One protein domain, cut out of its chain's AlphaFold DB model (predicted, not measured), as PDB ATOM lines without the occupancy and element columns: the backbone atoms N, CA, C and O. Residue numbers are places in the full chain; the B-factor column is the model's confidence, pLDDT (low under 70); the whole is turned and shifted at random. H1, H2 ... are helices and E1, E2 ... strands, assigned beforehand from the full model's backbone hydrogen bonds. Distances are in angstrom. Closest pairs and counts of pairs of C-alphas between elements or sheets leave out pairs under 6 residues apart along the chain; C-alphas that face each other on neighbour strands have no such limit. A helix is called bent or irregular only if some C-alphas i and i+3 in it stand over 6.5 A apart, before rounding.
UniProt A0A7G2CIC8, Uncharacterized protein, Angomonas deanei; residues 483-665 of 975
ATOM      1  N   ILE A 483     121.782 103.022 156.000       85.44
ATOM      2  CA  ILE A 483     122.453 102.126 156.951       85.44
ATOM      3  C   ILE A 483     123.500 101.276 156.224       85.44
ATOM      4  O   ILE A 483     124.623 101.148 156.703       85.44
ATOM      5  N   LEU A 484     123.181 100.762 155.029       86.44
ATOM      6  CA  LEU A 484     124.135  99.991 154.227       86.44
ATOM      7  C   LEU A 484     125.414 100.785 153.931       86.44
ATOM      8  O   LEU A 484     126.512 100.249 154.062       86.44
ATOM      9  N   TYR A 485     125.272 102.052 153.535       87.88
ATOM     10  CA  TYR A 485     126.405 102.939 153.264       87.88
ATOM     11  C   TYR A 485     127.277 103.141 154.513       87.88
ATOM     12  O   TYR A 485     128.500 103.003 154.438       87.88
ATOM     13  N   GLN A 486     126.663 103.382 155.673       85.75
ATOM     14  CA  GLN A 486     127.387 103.533 156.937       85.75
ATOM     15  C   GLN A 486     128.130 102.248 157.339       85.75
ATOM     16  O   GLN A 486     129.308 102.299 157.691       85.75
ATOM     17  N   GLU A 487     127.486 101.083 157.222       86.44
ATOM     18  CA  GLU A 487     128.109  99.791 157.533       86.44
ATOM     19  C   GLU A 487     129.268  99.452 156.584       86.44
ATOM     20  O   GLU A 487     130.319  98.958 157.008       86.44
ATOM     21  N   LEU A 488     129.121  99.772 155.294       86.94
ATOM     22  CA  LEU A 488     130.185  99.652 154.296       86.94
ATOM     23  C   LEU A 488     131.417 100.490 154.667       86.94
ATOM     24  O   LEU A 488     132.546 100.001 154.552       86.94
ATOM     25  N   LEU A 489     131.218 101.730 155.125       85.06
ATOM     26  CA  LEU A 489     132.307 102.592 155.589       85.06
ATOM     27  C   LEU A 489     132.971 102.049 156.858       85.06
ATOM     28  O   LEU A 489     134.199 101.975 156.917       85.06
ATOM     29  N   ASN A 490     132.184 101.602 157.839       83.00
ATOM     30  CA  ASN A 490     132.712 101.044 159.085       83.00
ATOM     31  C   ASN A 490     133.603  99.816 158.826       83.00
ATOM     32  O   ASN A 490     134.683  99.683 159.410       83.00
ATOM     33  N   ARG A 491     133.217  98.942 157.884       82.06
ATOM     34  CA  ARG A 491     134.012  97.756 157.516       82.06
ATOM     35  C   ARG A 491     135.345  98.070 156.843       82.06
ATOM     36  O   ARG A 491     136.261  97.255 156.934       82.06
ATOM     37  N   LYS A 492     135.497  99.239 156.213       78.31
ATOM     38  CA  LYS A 492     136.781  99.675 155.635       78.31
ATOM     39  C   LYS A 492     137.848  99.960 156.702       78.31
ATOM     40  O   LYS A 492     139.003 100.137 156.325       78.31
ATOM     41  N   LYS A 493     137.492  99.977 158.000       73.12
ATOM     42  CA  LYS A 493     138.395 100.285 159.128       73.12
ATOM     43  C   LYS A 493     139.175 101.584 158.893       73.12
ATOM     44  O   LYS A 493     140.387 101.640 159.097       73.12
ATOM     45  N   LEU A 494     138.478 102.605 158.395       73.56
ATOM     46  CA  LEU A 494     139.065 103.914 158.127       73.56
ATOM     47  C   LEU A 494     139.517 104.569 159.441       73.56
ATOM     48  O   LEU A 494     138.922 104.343 160.494       73.56
ATOM     49  N   ASP A 495     140.568 105.386 159.368       74.06
ATOM     50  CA  ASP A 495     141.058 106.157 160.515       74.06
ATOM     51  C   ASP A 495     139.965 107.088 161.079       74.06
ATOM     52  O   ASP A 495     139.102 107.578 160.345       74.06
ATOM     53  N   ALA A 496     140.007 107.373 162.385       76.69
ATOM     54  CA  ALA A 496     139.008 108.212 163.053       76.69
ATOM     55  C   ALA A 496     138.902 109.624 162.444       76.69
ATOM     56  O   ALA A 496     137.812 110.206 162.397       76.69
ATOM     57  N   ASN A 497     140.008 110.163 161.925       72.69
ATOM     58  CA  ASN A 497     140.007 111.446 161.234       72.69
ATOM     59  C   ASN A 497     139.267 111.361 159.894       72.69
ATOM     60  O   ASN A 497     138.499 112.262 159.562       72.69
ATOM     61  N   VAL A 498     139.427 110.254 159.161       75.44
ATOM     62  CA  VAL A 498     138.679 109.989 157.919       75.44
ATOM     63  C   VAL A 498     137.191 109.921 158.213       75.44
ATOM     64  O   VAL A 498     136.416 110.618 157.570       75.44
ATOM     65  N   MET A 499     136.786 109.165 159.234       77.75
ATOM     66  CA  MET A 499     135.377 109.083 159.626       77.75
ATOM     67  C   MET A 499     134.804 110.448 160.031       77.75
ATOM     68  O   MET A 499     133.652 110.743 159.729       77.75
ATOM     69  N   THR A 500     135.603 111.304 160.673       77.94
ATOM     70  CA  THR A 500     135.188 112.667 161.037       77.94
ATOM     71  C   THR A 500     135.013 113.557 159.808       77.94
ATOM     72  O   THR A 500     134.020 114.272 159.719       77.94
ATOM     73  N   ALA A 501     135.924 113.472 158.837       75.94
ATOM     74  CA  ALA A 501     135.801 114.190 157.575       75.94
ATOM     75  C   ALA A 501     134.563 113.723 156.788       75.94
ATOM     76  O   ALA A 501     133.793 114.543 156.293       75.94
ATOM     77  N   LEU A 502     134.331 112.408 156.712       79.38
ATOM     78  CA  LEU A 502     133.205 111.831 155.973       79.38
ATOM     79  C   LEU A 502     131.837 112.274 156.512       79.38
ATOM     80  O   LEU A 502     130.914 112.401 155.716       79.38
ATOM     81  N   LYS A 503     131.711 112.615 157.804       79.50
ATOM     82  CA  LYS A 503     130.471 113.202 158.354       79.50
ATOM     83  C   LYS A 503     130.079 114.524 157.686       79.50
ATOM     84  O   LYS A 503     128.904 114.860 157.666       79.50
ATOM     85  N   ILE A 504     131.035 115.266 157.122       77.06
ATOM     86  CA  ILE A 504     130.750 116.504 156.376       77.06
ATOM     87  C   ILE A 504     130.073 116.179 155.035       77.06
ATOM     88  O   ILE A 504     129.265 116.968 154.551       77.06
ATOM     89  N   LEU A 505     130.339 115.004 154.445       80.00
ATOM     90  CA  LEU A 505     129.626 114.562 153.240       80.00
ATOM     91  C   LEU A 505     128.135 114.356 153.525       80.00
ATOM     92  O   LEU A 505     127.307 114.657 152.667       80.00
ATOM     93  N   ASP A 506     127.794 113.919 154.739       77.44
ATOM     94  CA  ASP A 506     126.410 113.736 155.179       77.44
ATOM     95  C   ASP A 506     125.675 115.083 155.389       77.44
ATOM     96  O   ASP A 506     124.455 115.116 155.514       77.44
ATOM     97  N   GLU A 507     126.386 116.219 155.374       75.88
ATOM     98  CA  GLU A 507     125.783 117.561 155.332       75.88
ATOM     99  C   GLU A 507     125.428 117.995 153.886       75.88
ATOM    100  O   GLU A 507     124.734 118.993 153.689       75.88
ATOM    101  N   ASN A 508     125.888 117.277 152.848       77.94
ATOM    102  CA  ASN A 508     125.597 117.588 151.444       77.94
ATOM    103  C   ASN A 508     124.335 116.851 150.958       77.94
ATOM    104  O   ASN A 508     124.339 115.635 150.771       77.94
ATOM    105  N   HIS A 509     123.264 117.600 150.674       78.50
ATOM    106  CA  HIS A 509     121.969 117.028 150.277       78.50
ATOM    107  C   HIS A 509     122.015 116.169 149.006       78.50
ATOM    108  O   HIS A 509     121.358 115.132 148.961       78.50
ATOM    109  N   TYR A 510     122.811 116.539 147.995       79.75
ATOM    110  CA  TYR A 510     122.952 115.715 146.791       79.75
ATOM    111  C   TYR A 510     123.584 114.368 147.121       79.75
ATOM    112  O   TYR A 510     123.109 113.329 146.666       79.75
ATOM    113  N   TYR A 511     124.651 114.393 147.920       83.06
ATOM    114  CA  TYR A 511     125.376 113.196 148.309       83.06
ATOM    115  C   TYR A 511     124.500 112.266 149.151       83.06
ATOM    116  O   TYR A 511     124.348 111.100 148.791       83.06
ATOM    117  N   VAL A 512     123.846 112.785 150.196       84.00
ATOM    118  CA  VAL A 512     122.950 112.004 151.066       84.00
ATOM    119  C   VAL A 512     121.812 111.366 150.274       84.00
ATOM    120  O   VAL A 512     121.602 110.156 150.370       84.00
ATOM    121  N   SER A 513     121.102 112.144 149.452       83.19
ATOM    122  CA  SER A 513     120.015 111.628 148.613       83.19
ATOM    123  C   SER A 513     120.503 110.571 147.616       83.19
ATOM    124  O   SER A 513     119.770 109.629 147.309       83.19
ATOM    125  N   LEU A 514     121.745 110.683 147.132       85.12
ATOM    126  CA  LEU A 514     122.347 109.703 146.233       85.12
ATOM    127  C   LEU A 514     122.701 108.396 146.957       85.12
ATOM    128  O   LEU A 514     122.322 107.327 146.480       85.12
ATOM    129  N   VAL A 515     123.396 108.453 148.100       87.62
ATOM    130  CA  VAL A 515     123.880 107.252 148.815       87.62
ATOM    131  C   VAL A 515     122.786 106.482 149.551       87.62
ATOM    132  O   VAL A 515     123.002 105.331 149.924       87.62
ATOM    133  N   GLN A 516     121.591 107.063 149.705       84.56
ATOM    134  CA  GLN A 516     120.402 106.308 150.106       84.56
ATOM    135  C   GLN A 516     120.112 105.158 149.133       84.56
ATOM    136  O   GLN A 516     119.691 104.082 149.560       84.56
ATOM    137  N   ASN A 517     120.353 105.334 147.828       84.75
ATOM    138  CA  ASN A 517     120.284 104.211 146.902       84.75
ATOM    139  C   ASN A 517     121.430 103.237 147.208       84.75
ATOM    140  O   ASN A 517     122.604 103.594 147.141       84.75
ATOM    141  N   ARG A 518     121.085 101.982 147.513       85.69
ATOM    142  CA  ARG A 518     122.042 100.951 147.948       85.69
ATOM    143  C   ARG A 518     123.209 100.769 146.978       85.69
ATOM    144  O   ARG A 518     124.350 100.629 147.411       85.69
ATOM    145  N   ARG A 519     122.934 100.792 145.669       83.69
ATOM    146  CA  ARG A 519     123.953 100.631 144.625       83.69
ATOM    147  C   ARG A 519     124.897 101.828 144.601       83.69
ATOM    148  O   ARG A 519     126.113 101.647 144.587       83.69
ATOM    149  N   CYS A 520     124.338 103.035 144.653       86.25
ATOM    150  CA  CYS A 520     125.114 104.265 144.765       86.25
ATOM    151  C   CYS A 520     125.953 104.298 146.048       86.25
ATOM    152  O   CYS A 520     127.112 104.684 145.983       86.25
ATOM    153  N   GLY A 521     125.424 103.835 147.185       89.06
ATOM    154  CA  GLY A 521     126.175 103.714 148.438       89.06
ATOM    155  C   GLY A 521     127.398 102.797 148.314       89.06
ATOM    156  O   GLY A 521     128.488 103.153 148.764       89.06
ATOM    157  N   VAL A 522     127.261 101.655 147.626       87.56
ATOM    158  CA  VAL A 522     128.388 100.750 147.322       87.56
ATOM    159  C   VAL A 522     129.448 101.442 146.459       87.56
ATOM    160  O   VAL A 522     130.640 101.378 146.771       87.56
ATOM    161  N   PHE A 523     129.033 102.131 145.394       87.81
ATOM    162  CA  PHE A 523     129.950 102.877 144.523       87.81
ATOM    163  C   PHE A 523     130.630 104.034 145.255       87.81
ATOM    164  O   PHE A 523     131.844 104.199 145.143       87.81
ATOM    165  N   ALA A 524     129.889 104.776 146.074       90.06
ATOM    166  CA  ALA A 524     130.421 105.865 146.878       90.06
ATOM    167  C   ALA A 524     131.518 105.370 147.829       90.06
ATOM    168  O   ALA A 524     132.612 105.927 147.830       90.06
ATOM    169  N   VAL A 525     131.298 104.269 148.557       89.38
ATOM    170  CA  VAL A 525     132.319 103.686 149.452       89.38
ATOM    171  C   VAL A 525     133.557 103.230 148.681       89.38
ATOM    172  O   VAL A 525     134.686 103.407 149.149       89.38
ATOM    173  N   LYS A 526     133.375 102.647 147.489       88.00
ATOM    174  CA  LYS A 526     134.495 102.277 146.617       88.00
ATOM    175  C   LYS A 526     135.320 103.514 146.241       88.00
ATOM    176  O   LYS A 526     136.531 103.506 146.453       88.00
ATOM    177  N   ARG A 527     134.669 104.577 145.757       87.81
ATOM    178  CA  ARG A 527     135.322 105.828 145.340       87.81
ATOM    179  C   ARG A 527     135.936 106.604 146.500       87.81
ATOM    180  O   ARG A 527     137.019 107.152 146.339       87.81
ATOM    181  N   ILE A 528     135.327 106.575 147.684       87.00
ATOM    182  CA  ILE A 528     135.934 107.091 148.917       87.00
ATOM    183  C   ILE A 528     137.223 106.334 149.227       87.00
ATOM    184  O   ILE A 528     138.229 106.959 149.532       87.00
ATOM    185  N   GLY A 529     137.222 105.002 149.124       81.94
ATOM    186  CA  GLY A 529     138.429 104.205 149.346       81.94
ATOM    187  C   GLY A 529     139.571 104.576 148.396       81.94
ATOM    188  O   GLY A 529     140.711 104.697 148.834       81.94
ATOM    189  N   GLU A 530     139.265 104.796 147.117       83.94
ATOM    190  CA  GLU A 530     140.234 105.256 146.114       83.94
ATOM    191  C   GLU A 530     140.737 106.676 146.426       83.94
ATOM    192  O   GLU A 530     141.946 106.900 146.484       83.94
ATOM    193  N   LEU A 531     139.834 107.614 146.725       79.75
ATOM    194  CA  LEU A 531     140.179 108.993 147.077       79.75
ATOM    195  C   LEU A 531     141.078 109.043 148.322       79.75
ATOM    196  O   LEU A 531     142.169 109.612 148.290       79.75
ATOM    197  N   MET A 532     140.671 108.368 149.397       77.12
ATOM    198  CA  MET A 532     141.391 108.345 150.675       77.12
ATOM    199  C   MET A 532     142.700 107.548 150.623       77.12
ATOM    200  O   MET A 532     143.519 107.680 151.525       77.12
ATOM    201  N   SER A 533     142.943 106.757 149.571       75.81
ATOM    202  CA  SER A 533     144.248 106.118 149.356       75.81
ATOM    203  C   SER A 533     145.329 107.098 148.880       75.81
ATOM    204  O   SER A 533     146.516 106.824 149.042       75.81
ATOM    205  N   THR A 534     144.924 108.248 148.327       73.62
ATOM    206  CA  THR A 534     145.826 109.282 147.777       73.62
ATOM    207  C   THR A 534     145.922 110.538 148.645       73.62
ATOM    208  O   THR A 534     146.847 111.337 148.495       73.62
ATOM    209  N   VAL A 535     144.991 110.699 149.588       73.50
ATOM    210  CA  VAL A 535     144.867 111.879 150.445       73.50
ATOM    211  C   VAL A 535     145.253 111.532 151.879       73.50
ATOM    212  O   VAL A 535     144.705 110.605 152.471       73.50
ATOM    213  N   LYS A 536     146.149 112.319 152.483       75.25
ATOM    214  CA  LYS A 536     146.405 112.254 153.927       75.25
ATOM    215  C   LYS A 536     145.674 113.382 154.643       75.25
ATOM    216  O   LYS A 536     145.993 114.556 154.458       75.25
ATOM    217  N   LEU A 537     144.734 113.004 155.506       73.88
ATOM    218  CA  LEU A 537     144.025 113.941 156.368       73.88
ATOM    219  C   LEU A 537     144.908 114.400 157.526       73.88
ATOM    220  O   LEU A 537     145.571 113.593 158.180       73.88
ATOM    221  N   VAL A 538     144.922 115.706 157.772       73.19
ATOM    222  CA  VAL A 538     145.732 116.351 158.809       73.19
ATOM    223  C   VAL A 538     144.909 117.404 159.542       73.19
ATOM    224  O   VAL A 538     144.040 118.042 158.958       73.19
ATOM    225  N   SER A 539     145.182 117.611 160.828       70.88
ATOM    226  CA  SER A 539     144.541 118.672 161.622       70.88
ATOM    227  C   SER A 539     145.057 120.072 161.270       70.88
ATOM    228  O   SER A 539     144.394 121.069 161.535       70.88
ATOM    229  N   SER A 540     146.254 120.156 160.684       74.81
ATOM    230  CA  SER A 540     146.828 121.384 160.147       74.81
ATOM    231  C   SER A 540     147.792 121.057 159.017       74.81
ATOM    232  O   SER A 540     148.814 120.393 159.219       74.81
ATOM    233  N   THR A 541     147.487 121.562 157.821       73.94
ATOM    234  CA  THR A 541     148.348 121.407 156.643       73.94
ATOM    235  C   THR A 541     149.721 122.033 156.874       73.94
ATOM    236  O   THR A 541     150.729 121.446 156.495       73.94
ATOM    237  N   ALA A 542     149.777 123.176 157.565       74.12
ATOM    238  CA  ALA A 542     151.025 123.875 157.860       74.12
ATOM    239  C   ALA A 542     151.938 123.074 158.805       74.12
ATOM    240  O   ALA A 542     153.135 122.954 158.549       74.12
ATOM    241  N   VAL A 543     151.379 122.486 159.870       76.56
ATOM    242  CA  VAL A 543     152.143 121.639 160.806       76.56
ATOM    243  C   VAL A 543     152.657 120.394 160.091       76.56
ATOM    244  O   VAL A 543     153.848 120.103 160.151       76.56
ATOM    245  N   ALA A 544     151.791 119.720 159.330       74.81
ATOM    246  CA  ALA A 544     152.175 118.535 158.577       74.81
ATOM    247  C   ALA A 544     153.283 118.833 157.556       74.81
ATOM    248  O   ALA A 544     154.265 118.097 157.493       74.81
ATOM    249  N   MET A 545     153.170 119.925 156.790       74.25
ATOM    250  CA  MET A 545     154.204 120.343 155.836       74.25
ATOM    251  C   MET A 545     155.541 120.650 156.523       74.25
ATOM    252  O   MET A 545     156.583 120.227 156.023       74.25
ATOM    253  N   ASN A 546     155.525 121.319 157.679       78.31
ATOM    254  CA  ASN A 546     156.736 121.588 158.459       78.31
ATOM    255  C   ASN A 546     157.399 120.297 158.966       78.31
ATOM    256  O   ASN A 546     158.620 120.161 158.891       78.31
ATOM    257  N   ASP A 547     156.615 119.327 159.436       75.25
ATOM    258  CA  ASP A 547     157.135 118.031 159.882       75.25
ATOM    259  C   ASP A 547     157.692 117.199 158.717       75.25
ATOM    260  O   ASP A 547     158.713 116.521 158.869       75.25
ATOM    261  N   TYR A 548     157.081 117.284 157.531       73.25
ATOM    262  CA  TYR A 548     157.617 116.666 156.316       73.25
ATOM    263  C   TYR A 548     158.929 117.303 155.870       73.25
ATOM    264  O   TYR A 548     159.857 116.584 155.498       73.25
ATOM    265  N   GLN A 549     159.036 118.631 155.929       70.88
ATOM    266  CA  GLN A 549     160.275 119.336 155.599       70.88
ATOM    267  C   GLN A 549     161.408 118.966 156.561       70.88
ATOM    268  O   GLN A 549     162.522 118.712 156.109       70.88
ATOM    269  N   LYS A 550     161.120 118.846 157.862       72.25
ATOM    270  CA  LYS A 550     162.106 118.437 158.878       72.25
ATOM    271  C   LYS A 550     162.584 116.990 158.726       72.25
ATOM    272  O   LYS A 550     163.716 116.687 159.085       72.25
ATOM    273  N   ASN A 551     161.744 116.099 158.198       67.19
ATOM    274  CA  ASN A 551     162.045 114.668 158.068       67.19
ATOM    275  C   ASN A 551     162.407 114.233 156.639       67.19
ATOM    276  O   ASN A 551     162.514 113.035 156.368       67.19
ATOM    277  N   ARG A 552     162.613 115.186 155.722       64.31
ATOM    278  CA  ARG A 552     162.821 114.934 154.287       64.31
ATOM    279  C   ARG A 552     164.035 114.045 153.983       64.31
ATOM    280  O   ARG A 552     164.019 113.335 152.987       64.31
ATOM    281  N   GLU A 553     165.036 114.034 154.861       60.22
ATOM    282  CA  GLU A 553     166.264 113.231 154.729       60.22
ATOM    283  C   GLU A 553     166.152 111.804 155.310       60.22
ATOM    284  O   GLU A 553     167.038 110.984 155.086       60.22
ATOM    285  N   LYS A 554     165.076 111.474 156.044       60.62
ATOM    286  CA  LYS A 554     164.938 110.196 156.781       60.62
ATOM    287  C   LYS A 554     163.897 109.224 156.210       60.62
ATOM    288  O   LYS A 554     163.740 108.129 156.748       60.62
ATOM    289  N   ILE A 555     163.160 109.593 155.161       57.00
ATOM    290  CA  ILE A 555     161.987 108.835 154.691       57.00
ATOM    291  C   ILE A 555     162.275 108.150 153.346       57.00
ATOM    292  O   ILE A 555     162.478 108.814 152.337       57.00
ATOM    293  N   THR A 556     162.227 106.815 153.325       53.78
ATOM    294  CA  THR A 556     162.378 105.954 152.129       53.78
ATOM    295  C   THR A 556     161.048 105.512 151.496       53.78
ATOM    296  O   THR A 556     161.056 104.802 150.492       53.78
ATOM    297  N   LYS A 557     159.891 105.907 152.052       55.84
ATOM    298  CA  LYS A 557     158.551 105.592 151.511       55.84
ATOM    299  C   LYS A 557     157.978 106.750 150.689       55.84
ATOM    300  O   LYS A 557     158.173 107.909 151.048       55.84
ATOM    301  N   ALA A 558     157.231 106.416 149.631       54.56
ATOM    302  CA  ALA A 558     156.472 107.375 148.827       54.56
ATOM    303  C   ALA A 558     155.575 108.244 149.727       54.56
ATOM    304  O   ALA A 558     154.857 107.724 150.586       54.56
ATOM    305  N   GLN A 559     155.678 109.565 149.571       57.25
ATOM    306  CA  GLN A 559     154.863 110.523 150.314       57.25
ATOM    307  C   GLN A 559     153.424 110.513 149.778       57.25
ATOM    308  O   GLN A 559     153.231 110.215 148.603       57.25
ATOM    309  N   PRO A 560     152.412 110.826 150.609       54.69
ATOM    310  CA  PRO A 560     151.067 111.057 150.100       54.69
ATOM    311  C   PRO A 560     151.072 112.266 149.159       54.69
ATOM    312  O   PRO A 560     151.655 113.298 149.495       54.69
ATOM    313  N   ASP A 561     150.402 112.141 148.015       57.44
ATOM    314  CA  ASP A 561     150.406 113.166 146.966       57.44
ATOM    315  C   ASP A 561     149.672 114.452 147.395       57.44
ATOM    316  O   ASP A 561     149.965 115.534 146.886       57.44
ATOM    317  N   ILE A 562     148.726 114.359 148.345       67.31
ATOM    318  CA  ILE A 562     147.873 115.478 148.776       67.31
ATOM    319  C   ILE A 562     147.664 115.464 150.304       67.31
ATOM    320  O   ILE A 562     147.286 114.447 150.888       67.31
ATOM    321  N   LEU A 563     147.868 116.617 150.958       69.88
ATOM    322  CA  LEU A 563     147.494 116.859 152.359       69.88
ATOM    323  C   LEU A 563     146.159 117.596 152.417       69.88
ATOM    324  O   LEU A 563     146.024 118.658 151.812       69.88
ATOM    325  N   PHE A 564     145.201 117.068 153.175       72.44
ATOM    326  CA  PHE A 564     143.861 117.638 153.279       72.44
ATOM    327  C   PHE A 564     143.521 117.977 154.732       72.44
ATOM    328  O   PHE A 564     143.700 117.150 155.627       72.44
ATOM    329  N   ASN A 565     143.058 119.202 154.982       71.19
ATOM    330  CA  ASN A 565     142.770 119.662 156.336       71.19
ATOM    331  C   ASN A 565     141.392 119.177 156.806       71.19
ATOM    332  O   ASN A 565     140.387 119.424 156.150       71.19
ATOM    333  N   LEU A 566     141.327 118.550 157.980       67.88
ATOM    334  CA  LEU A 566     140.084 118.080 158.599       67.88
ATOM    335  C   LEU A 566     139.066 119.190 158.893       67.88
ATOM    336  O   LEU A 566     137.874 118.910 158.977       67.88
ATOM    337  N   THR A 567     139.514 120.436 159.059       67.50
ATOM    338  CA  THR A 567     138.621 121.584 159.285       67.50
ATOM    339  C   THR A 567     138.178 122.269 157.992       67.50
ATOM    340  O   THR A 567     137.366 123.192 158.051       67.50
ATOM    341  N   ASP A 568     138.712 121.865 156.833       72.50
ATOM    342  CA  ASP A 568     138.355 122.436 155.534       72.50
ATOM    343  C   ASP A 568     137.031 121.849 155.036       72.50
ATOM    344  O   ASP A 568     136.975 120.895 154.254       72.50
ATOM    345  N   LYS A 569     135.935 122.434 155.529       72.69
ATOM    346  CA  LYS A 569     134.588 122.089 155.075       72.69
ATOM    347  C   LYS A 569     134.423 122.334 153.572       72.69
ATOM    348  O   LYS A 569     133.774 121.521 152.922       72.69
ATOM    349  N   GLU A 570     135.027 123.392 153.015       70.88
ATOM    350  CA  GLU A 570     134.889 123.742 151.591       70.88
ATOM    351  C   GLU A 570     135.402 122.614 150.703       70.88
ATOM    352  O   GLU A 570     134.696 122.131 149.814       70.88
ATOM    353  N   GLY A 571     136.614 122.139 150.993       73.56
ATOM    354  CA  GLY A 571     137.212 121.042 150.252       73.56
ATOM    355  C   GLY A 571     136.414 119.737 150.382       73.56
ATOM    356  O   GLY A 571     136.327 118.980 149.416       73.56
ATOM    357  N   MET A 572     135.780 119.475 151.535       77.19
ATOM    358  CA  MET A 572     134.969 118.265 151.726       77.19
ATOM    359  C   MET A 572     133.651 118.327 150.960       77.19
ATOM    360  O   MET A 572     133.225 117.319 150.400       77.19
ATOM    361  N   TYR A 573     133.027 119.499 150.851       74.94
ATOM    362  CA  TYR A 573     131.868 119.667 149.976       74.94
ATOM    363  C   TYR A 573     132.241 119.562 148.500       74.94
ATOM    364  O   TYR A 573     131.496 118.959 147.725       74.94
ATOM    365  N   ALA A 574     133.420 120.052 148.111       75.00
ATOM    366  CA  ALA A 574     133.938 119.823 146.769       75.00
ATOM    367  C   ALA A 574     134.154 118.328 146.483       75.00
ATOM    368  O   ALA A 574     133.760 117.837 145.423       75.00
ATOM    369  N   ALA A 575     134.687 117.581 147.453       78.06
ATOM    370  CA  ALA A 575     134.797 116.130 147.362       78.06
ATOM    371  C   ALA A 575     133.418 115.450 147.262       78.06
ATOM    372  O   ALA A 575     133.246 114.563 146.427       78.06
ATOM    373  N   ALA A 576     132.422 115.891 148.039       80.12
ATOM    374  CA  ALA A 576     131.046 115.394 147.948       80.12
ATOM    375  C   ALA A 576     130.471 115.588 146.540       80.12
ATOM    376  O   ALA A 576     129.937 114.651 145.948       80.12
ATOM    377  N   GLY A 577     130.640 116.783 145.973       77.25
ATOM    378  CA  GLY A 577     130.169 117.093 144.631       77.25
ATOM    379  C   GLY A 577     130.837 116.268 143.539       77.25
ATOM    380  O   GLY A 577     130.171 115.763 142.632       77.25
ATOM    381  N   PHE A 578     132.150 116.067 143.661       79.31
ATOM    382  CA  PHE A 578     132.893 115.163 142.793       79.31
ATOM    383  C   PHE A 578     132.368 113.724 142.892       79.31
ATOM    384  O   PHE A 578     132.100 113.094 141.866       79.31
ATOM    385  N   LEU A 579     132.163 113.214 144.112       84.44
ATOM    386  CA  LEU A 579     131.629 111.872 144.347       84.44
ATOM    387  C   LEU A 579     130.231 111.706 143.747       84.44
ATOM    388  O   LEU A 579     129.982 110.687 143.107       84.44
ATOM    389  N   VAL A 580     129.350 112.705 143.878       84.44
ATOM    390  CA  VAL A 580     128.018 112.696 143.249       84.44
ATOM    391  C   VAL A 580     128.130 112.502 141.739       84.44
ATOM    392  O   VAL A 580     127.489 111.608 141.191       84.44
ATOM    393  N   GLY A 581     128.984 113.283 141.070       79.50
ATOM    394  CA  GLY A 581     129.182 113.179 139.623       79.50
ATOM    395  C   GLY A 581     129.724 111.815 139.185       79.50
ATOM    396  O   GLY A 581     129.201 111.210 138.248       79.50
ATOM    397  N   VAL A 582     130.744 111.297 139.881       82.88
ATOM    398  CA  VAL A 582     131.360 110.001 139.548       82.88
ATOM    399  C   VAL A 582     130.401 108.840 139.803       82.88
ATOM    400  O   VAL A 582     130.251 107.972 138.944       82.88
ATOM    401  N   VAL A 583     129.721 108.822 140.951       86.06
ATOM    402  CA  VAL A 583     128.779 107.753 141.315       86.06
ATOM    403  C   VAL A 583     127.558 107.762 140.397       86.06
ATOM    404  O   VAL A 583     127.135 106.697 139.950       86.06
ATOM    405  N   ALA A 584     127.022 108.938 140.050       80.38
ATOM    406  CA  ALA A 584     125.932 109.055 139.083       80.38
ATOM    407  C   ALA A 584     126.340 108.526 137.696       80.38
ATOM    408  O   ALA A 584     125.573 107.802 137.056       80.38
ATOM    409  N   ALA A 585     127.563 108.827 137.245       78.69
ATOM    410  CA  ALA A 585     128.091 108.303 135.988       78.69
ATOM    411  C   ALA A 585     128.243 106.771 136.020       78.69
ATOM    412  O   ALA A 585     127.799 106.098 135.088       78.69
ATOM    413  N   GLU A 586     128.797 106.201 137.095       80.56
ATOM    414  CA  GLU A 586     128.900 104.743 137.260       80.56
ATOM    415  C   GLU A 586     127.525 104.073 137.292       80.56
ATOM    416  O   GLU A 586     127.299 103.087 136.585       80.56
ATOM    417  N   TYR A 587     126.582 104.632 138.052       77.88
ATOM    418  CA  TYR A 587     125.212 104.139 138.090       77.88
ATOM    419  C   TYR A 587     124.604 104.125 136.687       77.88
ATOM    420  O   TYR A 587     124.037 103.116 136.269       77.88
ATOM    421  N   LYS A 588     124.781 105.194 135.909       73.94
ATOM    422  CA  LYS A 588     124.278 105.264 134.536       73.94
ATOM    423  C   LYS A 588     124.840 104.151 133.642       73.94
ATOM    424  O   LYS A 588     124.083 103.554 132.882       73.94
ATOM    425  N   THR A 589     126.135 103.843 133.748       72.62
ATOM    426  CA  THR A 589     126.777 102.811 132.908       72.62
ATOM    427  C   THR A 589     126.263 101.391 133.146       72.62
ATOM    428  O   THR A 589     126.490 100.525 132.309       72.62
ATOM    429  N   LEU A 590     125.575 101.145 134.264       67.31
ATOM    430  CA  LEU A 590     125.180  99.806 134.707       67.31
ATOM    431  C   LEU A 590     123.658  99.609 134.814       67.31
ATOM    432  O   LEU A 590     123.202  98.624 135.404       67.31
ATOM    433  N   ASN A 591     122.874 100.544 134.277       65.50
ATOM    434  CA  ASN A 591     121.414 100.472 134.198       65.50
ATOM    435  C   ASN A 591     120.946 100.505 132.737       65.50
ATOM    436  O   ASN A 591     121.750 100.725 131.831       65.50
ATOM    437  N   GLY A 592     119.635 100.351 132.502       60.34
ATOM    438  CA  GLY A 592     119.017 100.370 131.164       60.34
ATOM    439  C   GLY A 592     119.246 101.657 130.348       60.34
ATOM    440  O   GLY A 592     118.823 101.755 129.201       60.34
ATOM    441  N   VAL A 593     119.948 102.636 130.924       67.44
ATOM    442  CA  VAL A 593     120.307 103.934 130.342       67.44
ATOM    443  C   VAL A 593     121.783 104.047 129.926       67.44
ATOM    444  O   VAL A 593     122.228 105.143 129.585       67.44
ATOM    445  N   GLN A 594     122.557 102.952 129.914       72.56
ATOM    446  CA  GLN A 594     123.978 102.963 129.520       72.56
ATOM    447  C   GLN A 594     124.207 103.618 128.147       72.56
ATOM    448  O   GLN A 594     125.106 104.444 127.995       72.56
ATOM    449  N   ASN A 595     123.361 103.286 127.169       74.25
ATOM    450  CA  ASN A 595     123.434 103.804 125.798       74.25
ATOM    451  C   ASN A 595     122.544 105.037 125.571       74.25
ATOM    452  O   ASN A 595     122.385 105.485 124.439       74.25
ATOM    453  N   MET A 596     121.923 105.556 126.632       75.06
ATOM    454  CA  MET A 596     121.043 106.715 126.571       75.06
ATOM    455  C   MET A 596     121.849 107.981 126.814       75.06
ATOM    456  O   MET A 596     122.717 108.025 127.689       75.06
ATOM    457  N   ASP A 597     121.563 109.047 126.086       76.62
ATOM    458  CA  ASP A 597     122.212 110.322 126.359       76.62
ATOM    459  C   ASP A 597     121.685 110.942 127.680       76.62
ATOM    460  O   ASP A 597     120.489 110.831 127.959       76.62
ATOM    461  N   PRO A 598     122.529 111.586 128.525       74.19
ATOM    462  CA  PRO A 598     122.072 112.185 129.787       74.19
ATOM    463  C   PRO A 598     120.852 113.111 129.661       74.19
ATOM    464  O   PRO A 598     119.973 113.068 130.516       74.19
ATOM    465  N   ILE A 599     120.768 113.911 128.594       76.50
ATOM    466  CA  ILE A 599     119.659 114.856 128.390       76.50
ATOM    467  C   ILE A 599     118.374 114.111 127.974       76.50
ATOM    468  O   ILE A 599     117.279 114.550 128.310       76.50
ATOM    469  N   GLU A 600     118.481 112.963 127.289       80.00
ATOM    470  CA  GLU A 600     117.321 112.099 126.989       80.00
ATOM    471  C   GLU A 600     116.780 111.473 128.283       80.00
ATOM    472  O   GLU A 600     115.582 111.539 128.545       80.00
ATOM    473  N   ALA A 601     117.663 110.951 129.141       78.44
ATOM    474  CA  ALA A 601     117.274 110.409 130.445       78.44
ATOM    475  C   ALA A 601     116.632 111.481 131.344       78.44
ATOM    476  O   ALA A 601     115.600 111.234 131.964       78.44
ATOM    477  N   GLN A 602     117.210 112.685 131.374       80.50
ATOM    478  CA  GLN A 602     116.662 113.843 132.084       80.50
ATOM    479  C   GLN A 602     115.263 114.209 131.575       80.50
ATOM    480  O   GLN A 602     114.371 114.466 132.381       80.50
ATOM    481  N   GLU A 603     115.053 114.221 130.255       85.19
ATOM    482  CA  GLU A 603     113.746 114.504 129.658       85.19
ATOM    483  C   GLU A 603     112.709 113.438 130.039       85.19
ATOM    484  O   GLU A 603     111.603 113.795 130.449       85.19
ATOM    485  N   ILE A 604     113.077 112.153 129.978       85.56
ATOM    486  CA  ILE A 604     112.206 111.039 130.376       85.56
ATOM    487  C   ILE A 604     111.820 111.144 131.854       85.56
ATOM    488  O   ILE A 604     110.646 110.991 132.180       85.56
ATOM    489  N   VAL A 605     112.766 111.442 132.750       86.25
ATOM    490  CA  VAL A 605     112.467 111.607 134.182       86.25
ATOM    491  C   VAL A 605     111.590 112.837 134.421       86.25
ATOM    492  O   VAL A 605     110.555 112.732 135.070       86.25
ATOM    493  N   ALA A 606     111.939 113.996 133.862       88.94
ATOM    494  CA  ALA A 606     111.185 115.231 134.077       88.94
ATOM    495  C   ALA A 606     109.737 115.134 133.562       88.94
ATOM    496  O   ALA A 606     108.786 115.462 134.277       88.94
ATOM    497  N   LYS A 607     109.551 114.636 132.333       90.12
ATOM    498  CA  LYS A 607     108.216 114.429 131.752       90.12
ATOM    499  C   LYS A 607     107.490 113.255 132.399       90.12
ATOM    500  O   LYS A 607     106.274 113.320 132.533       90.12
ATOM    501  N   GLY A 608     108.210 112.228 132.848       90.50
ATOM    502  CA  GLY A 608     107.650 111.101 133.590       90.50
ATOM    503  C   GLY A 608     107.064 111.519 134.937       90.50
ATOM    504  O   GLY A 608     105.931 111.152 135.234       90.50
ATOM    505  N   VAL A 609     107.777 112.361 135.700       91.25
ATOM    506  CA  VAL A 609     107.286 112.946 136.962       91.25
ATOM    507  C   VAL A 609     106.003 113.734 136.727       91.25
ATOM    508  O   VAL A 609     105.001 113.479 137.391       91.25
ATOM    509  N   ARG A 610     105.985 114.621 135.724       91.44
ATOM    510  CA  ARG A 610     104.760 115.335 135.333       91.44
ATOM    511  C   ARG A 610     103.642 114.370 134.942       91.44
ATOM    512  O   ARG A 610     102.508 114.562 135.365       91.44
ATOM    513  N   ALA A 611     103.942 113.359 134.127       91.31
ATOM    514  CA  ALA A 611     102.947 112.411 133.647       91.31
ATOM    515  C   ALA A 611     102.253 111.727 134.828       91.31
ATOM    516  O   ALA A 611     101.042 111.863 134.973       91.31
ATOM    517  N   PHE A 612     103.001 111.076 135.724       90.62
ATOM    518  CA  PHE A 612     102.375 110.347 136.822       90.62
ATOM    519  C   PHE A 612     101.792 111.264 137.898       90.62
ATOM    520  O   PHE A 612     100.752 110.913 138.438       90.62
ATOM    521  N   LEU A 613     102.350 112.443 138.188       91.12
ATOM    522  CA  LEU A 613     101.748 113.349 139.176       91.12
ATOM    523  C   LEU A 613     100.452 114.001 138.675       91.12
ATOM    524  O   LEU A 613      99.510 114.154 139.449       91.12
ATOM    525  N   CYS A 614     100.366 114.330 137.385       89.25
ATOM    526  CA  CYS A 614      99.230 115.063 136.819       89.25
ATOM    527  C   CYS A 614      98.185 114.170 136.117       89.25
ATOM    528  O   CYS A 614      97.140 114.671 135.711       89.25
ATOM    529  N   CYS A 615      98.448 112.872 135.920       87.25
ATOM    530  CA  CYS A 615      97.540 111.957 135.216       87.25
ATOM    531  C   CYS A 615      96.191 111.794 135.940       87.25
ATOM    532  O   CYS A 615      96.131 111.748 137.169       87.25
ATOM    533  N   GLU A 616      95.092 111.632 135.208       85.00
ATOM    534  CA  GLU A 616      93.824 111.219 135.818       85.00
ATOM    535  C   GLU A 616      93.909 109.770 136.314       85.00
ATOM    536  O   GLU A 616      94.573 108.934 135.698       85.00
ATOM    537  N   ALA A 617      93.204 109.453 137.404       84.38
ATOM    538  CA  ALA A 617      93.257 108.133 138.033       84.38
ATOM    539  C   ALA A 617      93.027 106.987 137.026       84.38
ATOM    540  O   ALA A 617      93.843 106.077 136.932       84.38
ATOM    541  N   LYS A 618      91.997 107.089 136.177       80.69
ATOM    542  CA  LYS A 618      91.644 106.067 135.170       80.69
ATOM    543  C   LYS A 618      92.743 105.733 134.149       80.69
ATOM    544  O   LYS A 618      92.691 104.666 133.547       80.69
ATOM    545  N   TYR A 619      93.721 106.617 133.933       81.56
ATOM    546  CA  TYR A 619      94.817 106.397 132.976       81.56
ATOM    547  C   TYR A 619      96.149 106.064 133.657       81.56
ATOM    548  O   TYR A 619      97.143 105.831 132.972       81.56
ATOM    549  N   PHE A 620      96.180 106.003 134.992       82.25
ATOM    550  CA  PHE A 620      97.412 105.931 135.776       82.25
ATOM    551  C   PHE A 620      98.287 104.710 135.450       82.25
ATOM    552  O   PHE A 620      99.509 104.803 135.464       82.25
ATOM    553  N   GLU A 621      97.695 103.577 135.062       73.75
ATOM    554  CA  GLU A 621      98.464 102.379 134.676       73.75
ATOM    555  C   GLU A 621      99.142 102.484 133.318       73.75
ATOM    556  O   GLU A 621     100.181 101.873 133.080       73.75
ATOM    557  N   LYS A 622      98.531 103.248 132.415       79.06
ATOM    558  CA  LYS A 622      99.037 103.481 131.064       79.06
ATOM    559  C   LYS A 622      99.765 104.817 130.981       79.06
ATOM    560  O   LYS A 622     100.032 105.291 129.889       79.06
ATOM    561  N   VAL A 623     100.129 105.415 132.117       83.81
ATOM    562  CA  VAL A 623     100.705 106.766 132.157       83.81
ATOM    563  C   VAL A 623     101.994 106.907 131.345       83.81
ATOM    564  O   VAL A 623     102.326 107.996 130.885       83.81
ATOM    565  N   PHE A 624     102.700 105.796 131.129       85.75
ATOM    566  CA  PHE A 624     103.913 105.746 130.324       85.75
ATOM    567  C   PHE A 624     103.737 105.087 128.945       85.75
ATOM    568  O   PHE A 624     104.738 104.862 128.270       85.75
ATOM    569  N   SER A 625     102.513 104.765 128.503       82.00
ATOM    570  CA  SER A 625     102.293 104.073 127.218       82.00
ATOM    571  C   SER A 625     102.759 104.888 126.015       82.00
ATOM    572  O   SER A 625     103.251 104.322 125.047       82.00
ATOM    573  N   GLU A 626     102.654 106.213 126.110       84.19
ATOM    574  CA  GLU A 626     103.033 107.155 125.051       84.19
ATOM    575  C   GLU A 626     104.506 107.592 125.121       84.19
ATOM    576  O   GLU A 626     104.929 108.522 124.427       84.19
ATOM    577  N   PHE A 627     105.305 106.959 125.986       86.31
ATOM    578  CA  PHE A 627     106.739 107.213 126.052       86.31
ATOM    579  C   PHE A 627     107.460 106.353 125.002       86.31
ATOM    580  O   PHE A 627     107.217 105.148 124.939       86.31
ATOM    581  N   PRO A 628     108.422 106.912 124.239       82.56
ATOM    582  CA  PRO A 628     109.194 106.154 123.245       82.56
ATOM    583  C   PRO A 628     109.909 104.928 123.824       82.56
ATOM    584  O   PRO A 628     110.122 103.929 123.141       82.56
ATOM    585  N   LYS A 629     110.305 105.025 125.096       78.31
ATOM    586  CA  LYS A 629     110.834 103.934 125.910       78.31
ATOM    587  C   LYS A 629     110.140 103.997 127.260       78.31
ATOM    588  O   LYS A 629     110.140 105.053 127.893       78.31
ATOM    589  N   ASN A 630     109.585 102.876 127.704       76.00
ATOM    590  CA  ASN A 630     108.880 102.802 128.974       76.00
ATOM    591  C   ASN A 630     109.844 103.126 130.142       76.00
ATOM    592  O   ASN A 630     110.809 102.386 130.354       76.00
ATOM    593  N   PRO A 631     109.616 104.198 130.924       79.69
ATOM    594  CA  PRO A 631     110.504 104.598 132.016       79.69
ATOM    595  C   PRO A 631     110.629 103.544 133.125       79.69
ATOM    596  O   PRO A 631     111.660 103.494 133.800       79.69
ATOM    597  N   LEU A 632     109.617 102.683 133.286       72.56
ATOM    598  CA  LEU A 632     109.653 101.551 134.216       72.56
ATOM    599  C   LEU A 632     110.647 100.481 133.746       72.56
ATOM    600  O   LEU A 632     111.444  99.987 134.537       72.56
ATOM    601  N   GLU A 633     110.666 100.175 132.447       68.00
ATOM    602  CA  GLU A 633     111.597  99.197 131.857       68.00
ATOM    603  C   GLU A 633     113.046  99.694 131.881       68.00
ATOM    604  O   GLU A 633     113.984  98.909 132.005       68.00
ATOM    605  N   LEU A 634     113.238 101.014 131.814       70.44
ATOM    606  CA  LEU A 634     114.549 101.647 131.940       70.44
ATOM    607  C   LEU A 634     115.081 101.669 133.385       70.44
ATOM    608  O   LEU A 634     116.250 102.006 133.592       70.44
ATOM    609  N   GLY A 635     114.247 101.340 134.378       67.44
ATOM    610  CA  GLY A 635     114.588 101.443 135.799       67.44
ATOM    611  C   GLY A 635     114.728 102.890 136.288       67.44
ATOM    612  O   GLY A 635     115.485 103.155 137.226       67.44
ATOM    613  N   LEU A 636     114.045 103.836 135.633       75.88
ATOM    614  CA  LEU A 636     114.023 105.255 136.015       75.88
ATOM    615  C   LEU A 636     112.899 105.585 137.011       75.88
ATOM    616  O   LEU A 636     112.981 106.610 137.683       75.88
ATOM    617  N   PHE A 637     111.888 104.720 137.106       78.94
ATOM    618  CA  PHE A 637     110.749 104.818 138.020       78.94
ATOM    619  C   PHE A 637     110.433 103.441 138.609       78.94
ATOM    620  O   PHE A 637     110.723 102.416 137.988       78.94
ATOM    621  N   ASP A 638     109.808 103.426 139.784       73.56
ATOM    622  CA  ASP A 638     109.230 102.240 140.415       73.56
ATOM    623  C   ASP A 638     107.695 102.294 140.307       73.56
ATOM    624  O   ASP A 638     107.096 103.370 140.289       73.56
ATOM    625  N   CYS A 639     107.036 101.139 140.221       69.94
ATOM    626  CA  CYS A 639     105.573 101.043 140.171       69.94
ATOM    627  C   CYS A 639     105.099  99.861 141.007       69.94
ATOM    628  O   CYS A 639     105.513  98.738 140.739       69.94
ATOM    629  N   ARG A 640     104.228 100.101 141.993       65.25
ATOM    630  CA  ARG A 640     103.611  99.169 142.956       65.25
ATOM    631  C   ARG A 640     102.100  99.088 142.729       65.25
ATOM    632  O   ARG A 640     101.503 100.024 142.229       65.25
ATOM    633  N   THR A 641     101.485  97.960 143.065       57.75
ATOM    634  CA  THR A 641     100.091  97.631 142.753       57.75
ATOM    635  C   THR A 641      99.638  96.675 143.837       57.75
ATOM    636  O   THR A 641     100.160  95.569 143.956       57.75
ATOM    637  N   GLU A 642      98.708  97.126 144.662       56.88
ATOM    638  CA  GLU A 642      98.256  96.446 145.864       56.88
ATOM    639  C   GLU A 642      96.739  96.206 145.772       56.88
ATOM    640  O   GLU A 642      95.982  97.165 145.915       56.88
ATOM    641  N   PRO A 643      96.250  94.971 145.561       49.78
ATOM    642  CA  PRO A 643      94.838  94.647 145.699       49.78
ATOM    643  C   PRO A 643      94.303  95.101 147.060       49.78
ATOM    644  O   PRO A 643      94.962  94.953 148.095       49.78
ATOM    645  N   GLN A 644      93.104  95.661 147.023       64.44
ATOM    646  CA  GLN A 644      92.286  96.103 148.139       64.44
ATOM    647  C   GLN A 644      91.152  95.094 148.364       64.44
ATOM    648  O   GLN A 644      90.828  94.273 147.505       64.44
ATOM    649  N   LYS A 645      90.557  95.120 149.560       55.50
ATOM    650  CA  LYS A 645      89.541  94.134 149.976       55.50
ATOM    651  C   LYS A 645      88.233  94.212 149.175       55.50
ATOM    652  O   LYS A 645      87.434  93.287 149.250       55.50
ATOM    653  N   ASP A 646      88.007  95.298 148.446       63.97
ATOM    654  CA  ASP A 646      86.776  95.635 147.725       63.97
ATOM    655  C   ASP A 646      86.829  95.326 146.216       63.97
ATOM    656  O   ASP A 646      85.947  95.755 145.477       63.97
ATOM    657  N   GLY A 647      87.834  94.578 145.739       57.25
ATOM    658  CA  GLY A 647      88.018  94.321 144.302       57.25
ATOM    659  C   GLY A 647      88.595  95.521 143.545       57.25
ATOM    660  O   GLY A 647      88.498  95.603 142.321       57.25
ATOM    661  N   LYS A 648      89.177  96.472 144.279       68.38
ATOM    662  CA  LYS A 648      90.031  97.520 143.733       68.38
ATOM    663  C   LYS A 648      91.490  97.145 143.905       68.38
ATOM    664  O   LYS A 648      91.850  96.304 144.719       68.38
ATOM    665  N   ARG A 649      92.359  97.841 143.197       67.25
ATOM    666  CA  ARG A 649      93.810  97.766 143.308       67.25
ATOM    667  C   ARG A 649      94.384  99.162 143.441       67.25
ATOM    668  O   ARG A 649      94.018 100.092 142.735       67.25
ATOM    669  N   ARG A 650      95.320  99.308 144.359       72.88
ATOM    670  CA  ARG A 650      96.033 100.539 144.652       72.88
ATOM    671  C   ARG A 650      97.349 100.548 143.893       72.88
ATOM    672  O   ARG A 650      98.260  99.809 144.240       72.88
ATOM    673  N   VAL A 651      97.463 101.373 142.867       72.81
ATOM    674  CA  VAL A 651      98.683 101.555 142.081       72.81
ATOM    675  C   VAL A 651      99.478 102.732 142.642       72.81
ATOM    676  O   VAL A 651      98.922 103.799 142.867       72.81
ATOM    677  N   THR A 652     100.779 102.561 142.866       79.94
ATOM    678  CA  THR A 652     101.701 103.602 143.333       79.94
ATOM    679  C   THR A 652     102.884 103.707 142.386       79.94
ATOM    680  O   THR A 652     103.596 102.727 142.216       79.94
ATOM    681  N   ILE A 653     103.134 104.873 141.799       83.06
ATOM    682  CA  ILE A 653     104.340 105.131 140.996       83.06
ATOM    683  C   ILE A 653     105.262 106.038 141.801       83.06
ATOM    684  O   ILE A 653     104.785 106.976 142.442       83.06
ATOM    685  N   SER A 654     106.566 105.763 141.783       83.81
ATOM    686  CA  SER A 654     107.547 106.568 142.503       83.81
ATOM    687  C   SER A 654     108.868 106.758 141.760       83.81
ATOM    688  O   SER A 654     109.231 106.002 140.860       83.81
ATOM    689  N   VAL A 655     109.588 107.809 142.149       84.94
ATOM    690  CA  VAL A 655     110.963 108.104 141.734       84.94
ATOM    691  C   VAL A 655     111.807 108.389 142.975       84.94
ATOM    692  O   VAL A 655     111.473 109.239 143.808       84.94
ATOM    693  N   SER A 656     112.911 107.662 143.132       79.50
ATOM    694  CA  SER A 656     113.788 107.784 144.297       79.50
ATOM    695  C   SER A 656     114.551 109.112 144.310       79.50
ATOM    696  O   SER A 656     114.760 109.753 143.277       79.50
ATOM    697  N   ALA A 657     115.021 109.526 145.490       81.44
ATOM    698  CA  ALA A 657     115.839 110.730 145.632       81.44
ATOM    699  C   ALA A 657     117.136 110.646 144.800       81.44
ATOM    700  O   ALA A 657     117.546 111.626 144.186       81.44
ATOM    701  N   ALA A 658     117.740 109.459 144.689       79.12
ATOM    702  CA  ALA A 658     118.910 109.231 143.844       79.12
ATOM    703  C   ALA A 658     118.600 109.413 142.349       79.12
ATOM    704  O   ALA A 658     119.382 110.037 141.635       79.12
ATOM    705  N   GLN A 659     117.455 108.913 141.865       78.88
ATOM    706  CA  GLN A 659     117.007 109.132 140.481       78.88
ATOM    707  C   GLN A 659     116.758 110.614 140.192       78.88
ATOM    708  O   GLN A 659     117.161 111.106 139.137       78.88
ATOM    709  N   GLN A 660     116.191 111.344 141.156       79.69
ATOM    710  CA  GLN A 660     116.064 112.797 141.066       79.69
ATOM    711  C   GLN A 660     117.432 113.488 141.023       79.69
ATOM    712  O   GLN A 660     117.639 114.326 140.151       79.69
ATOM    713  N   VAL A 661     118.390 113.106 141.883       78.69
ATOM    714  CA  VAL A 661     119.774 113.627 141.858       78.69
ATOM    715  C   VAL A 661     120.418 113.387 140.495       78.69
ATOM    716  O   VAL A 661     121.018 114.295 139.928       78.69
ATOM    717  N   MET A 662     120.272 112.189 139.930       77.31
ATOM    718  CA  MET A 662     120.838 111.864 138.621       77.31
ATOM    719  C   MET A 662     120.230 112.704 137.499       77.31
ATOM    720  O   MET A 662     120.975 113.219 136.669       77.31
ATOM    721  N   ALA A 663     118.911 112.912 137.487       73.50
ATOM    722  CA  ALA A 663     118.273 113.818 136.529       73.50
ATOM    723  C   ALA A 663     118.709 115.280 136.743       73.50
ATOM    724  O   ALA A 663     118.968 116.013 135.786       73.50
ATOM    725  N   ALA A 664     118.856 115.682 138.005       71.06
ATOM    726  CA  ALA A 664     119.343 116.988 138.419       71.06
ATOM    727  C   ALA A 664     120.790 117.245 137.959       71.06
ATOM    728  O   ALA A 664     121.119 118.389 137.638       71.06
ATOM    729  N   THR A 665     121.629 116.203 137.822       70.88
ATOM    730  CA  THR A 665     123.024 116.377 137.377       70.88
ATOM    731  C   THR A 665     123.181 117.026 136.000       70.88
ATOM    732  O   THR A 665     124.249 117.535 135.683       70.88
TER     733      THR A 665
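Overview. This is residues 483 to 665 of the 975 residues of an uncharacterized protein of Angomonas deanei (UniProt A0A7G2CIC8). Three parts follow one another along a long, loose shape: in the middle a cluster of crossed helices, H1 to H4 and H6; at one end a small parallel pair of strands, E1 and E2, with H5 and a loop whose residues 549 to 558 stick out; at the other end a long strand hairpin, E3 and E4, with H7 and H8 close to E4. H9 bridges the middle and the hairpin end, packing on H3 and on H7. The printed part has 183 residues, with nine named helices and four named strands in the order H1 H2 H3 H4 E1 H5 E2 H6 H7 H8 E3 E4 H9; the class is mostly helix. There are two sheets of two strands, E1 with E2 parallel and E3 with E4 antiparallel. The whole is loose, with a radius of gyration of the C-alphas of 22.1 A and spans of 78 by 36 by 24 A.

Along the chain. Find C-alpha 483 at (122.453, 102.126, 156.951), where H1 begins and runs to residue 491. H2 is residues 496 to 505 and H3 residues 509 to 515. H4, residues 518 to 534, covers 25.2 A and is followed directly by E1, residues 535 to 538. H5 is residues 541 to 550, and E2 is residues 562 to 565. Look next for C-alpha 569 at (134.588, 122.089, 155.075): here H6, the longest helix, begins and runs 30.4 A to residue 589. H7, residues 598 to 614, covers 24.1 A. H8, residues 617 to 622, is irregular, with C-alphas 618 and 621 7.8 A apart. E3 is residues 638 to 643; E4, residues 648 to 655, covers 23.5 A. H9, residues 657 to 664, ends at C-alpha 664, (119.343, 116.988, 138.419).

Arrangement. Start at H1, which touches residues 518 to 525 of H4 at a shallow tilt of 30 degrees, the same way; the closest C-alphas are those of Tyr 485 and Gly 521, 4.9 A apart. H2 touches residues 569 to 576 of H6, closest at Leu 505 and Ala 576, 5.5 A, only just about perpendicular at 73 degrees. H4 touches residues 579 to 587 of H6 at a steep tilt of 53 degrees, opposite ways; the C-alphas of Phe 523 and Val 583 are closest, 6.0 A apart. H3 and H4 touch only at the corner, Val 515 to Gly 521, 4.2 A between C-alphas. E1, H5 and E2 form a strand-helix-strand unit, two parallel neighbour strands with a helix between them in the chain, with a right-handed crossover; N 536 and O 562 are 2.9 A apart, within hydrogen-bond range. H9 touches H3, closest at the C-alphas of Leu 514 and Ala 658, 4.2 A, and H7, closest at those of Gln 602 and Ala 663, 4.7 A. In the hairpin of E3 and E4, N 640 and O 652 are within hydrogen-bond range at 2.7 A. The closest C-alphas of H7 and E4, those of Phe 612 and Ile 653, are 7.0 A apart, and those of H8 and E4, Glu 621 and Val 651, 7.5 A. Every O i to N i+4 pair is within hydrogen-bond range in H1, H3, H5, H6, H7 and H9; the counts are 4 of 6 in H2, 12 of 13 in H4 and 0 of 2 in H8, where 2 of 3 O i to N i+3 pairs are.

Size, cuts and confidence. The two C-alphas farthest apart, those of Glu 553 and Asp 646, are 81.7 A apart. The printed part has no cut. The links H5 to E2 and H8 to E3 are long, with 11 and 15 residues. The mean pLDDT of the printed part is 76.8; 32 residues are under 70, among them 551 to 563 and 639 to 649.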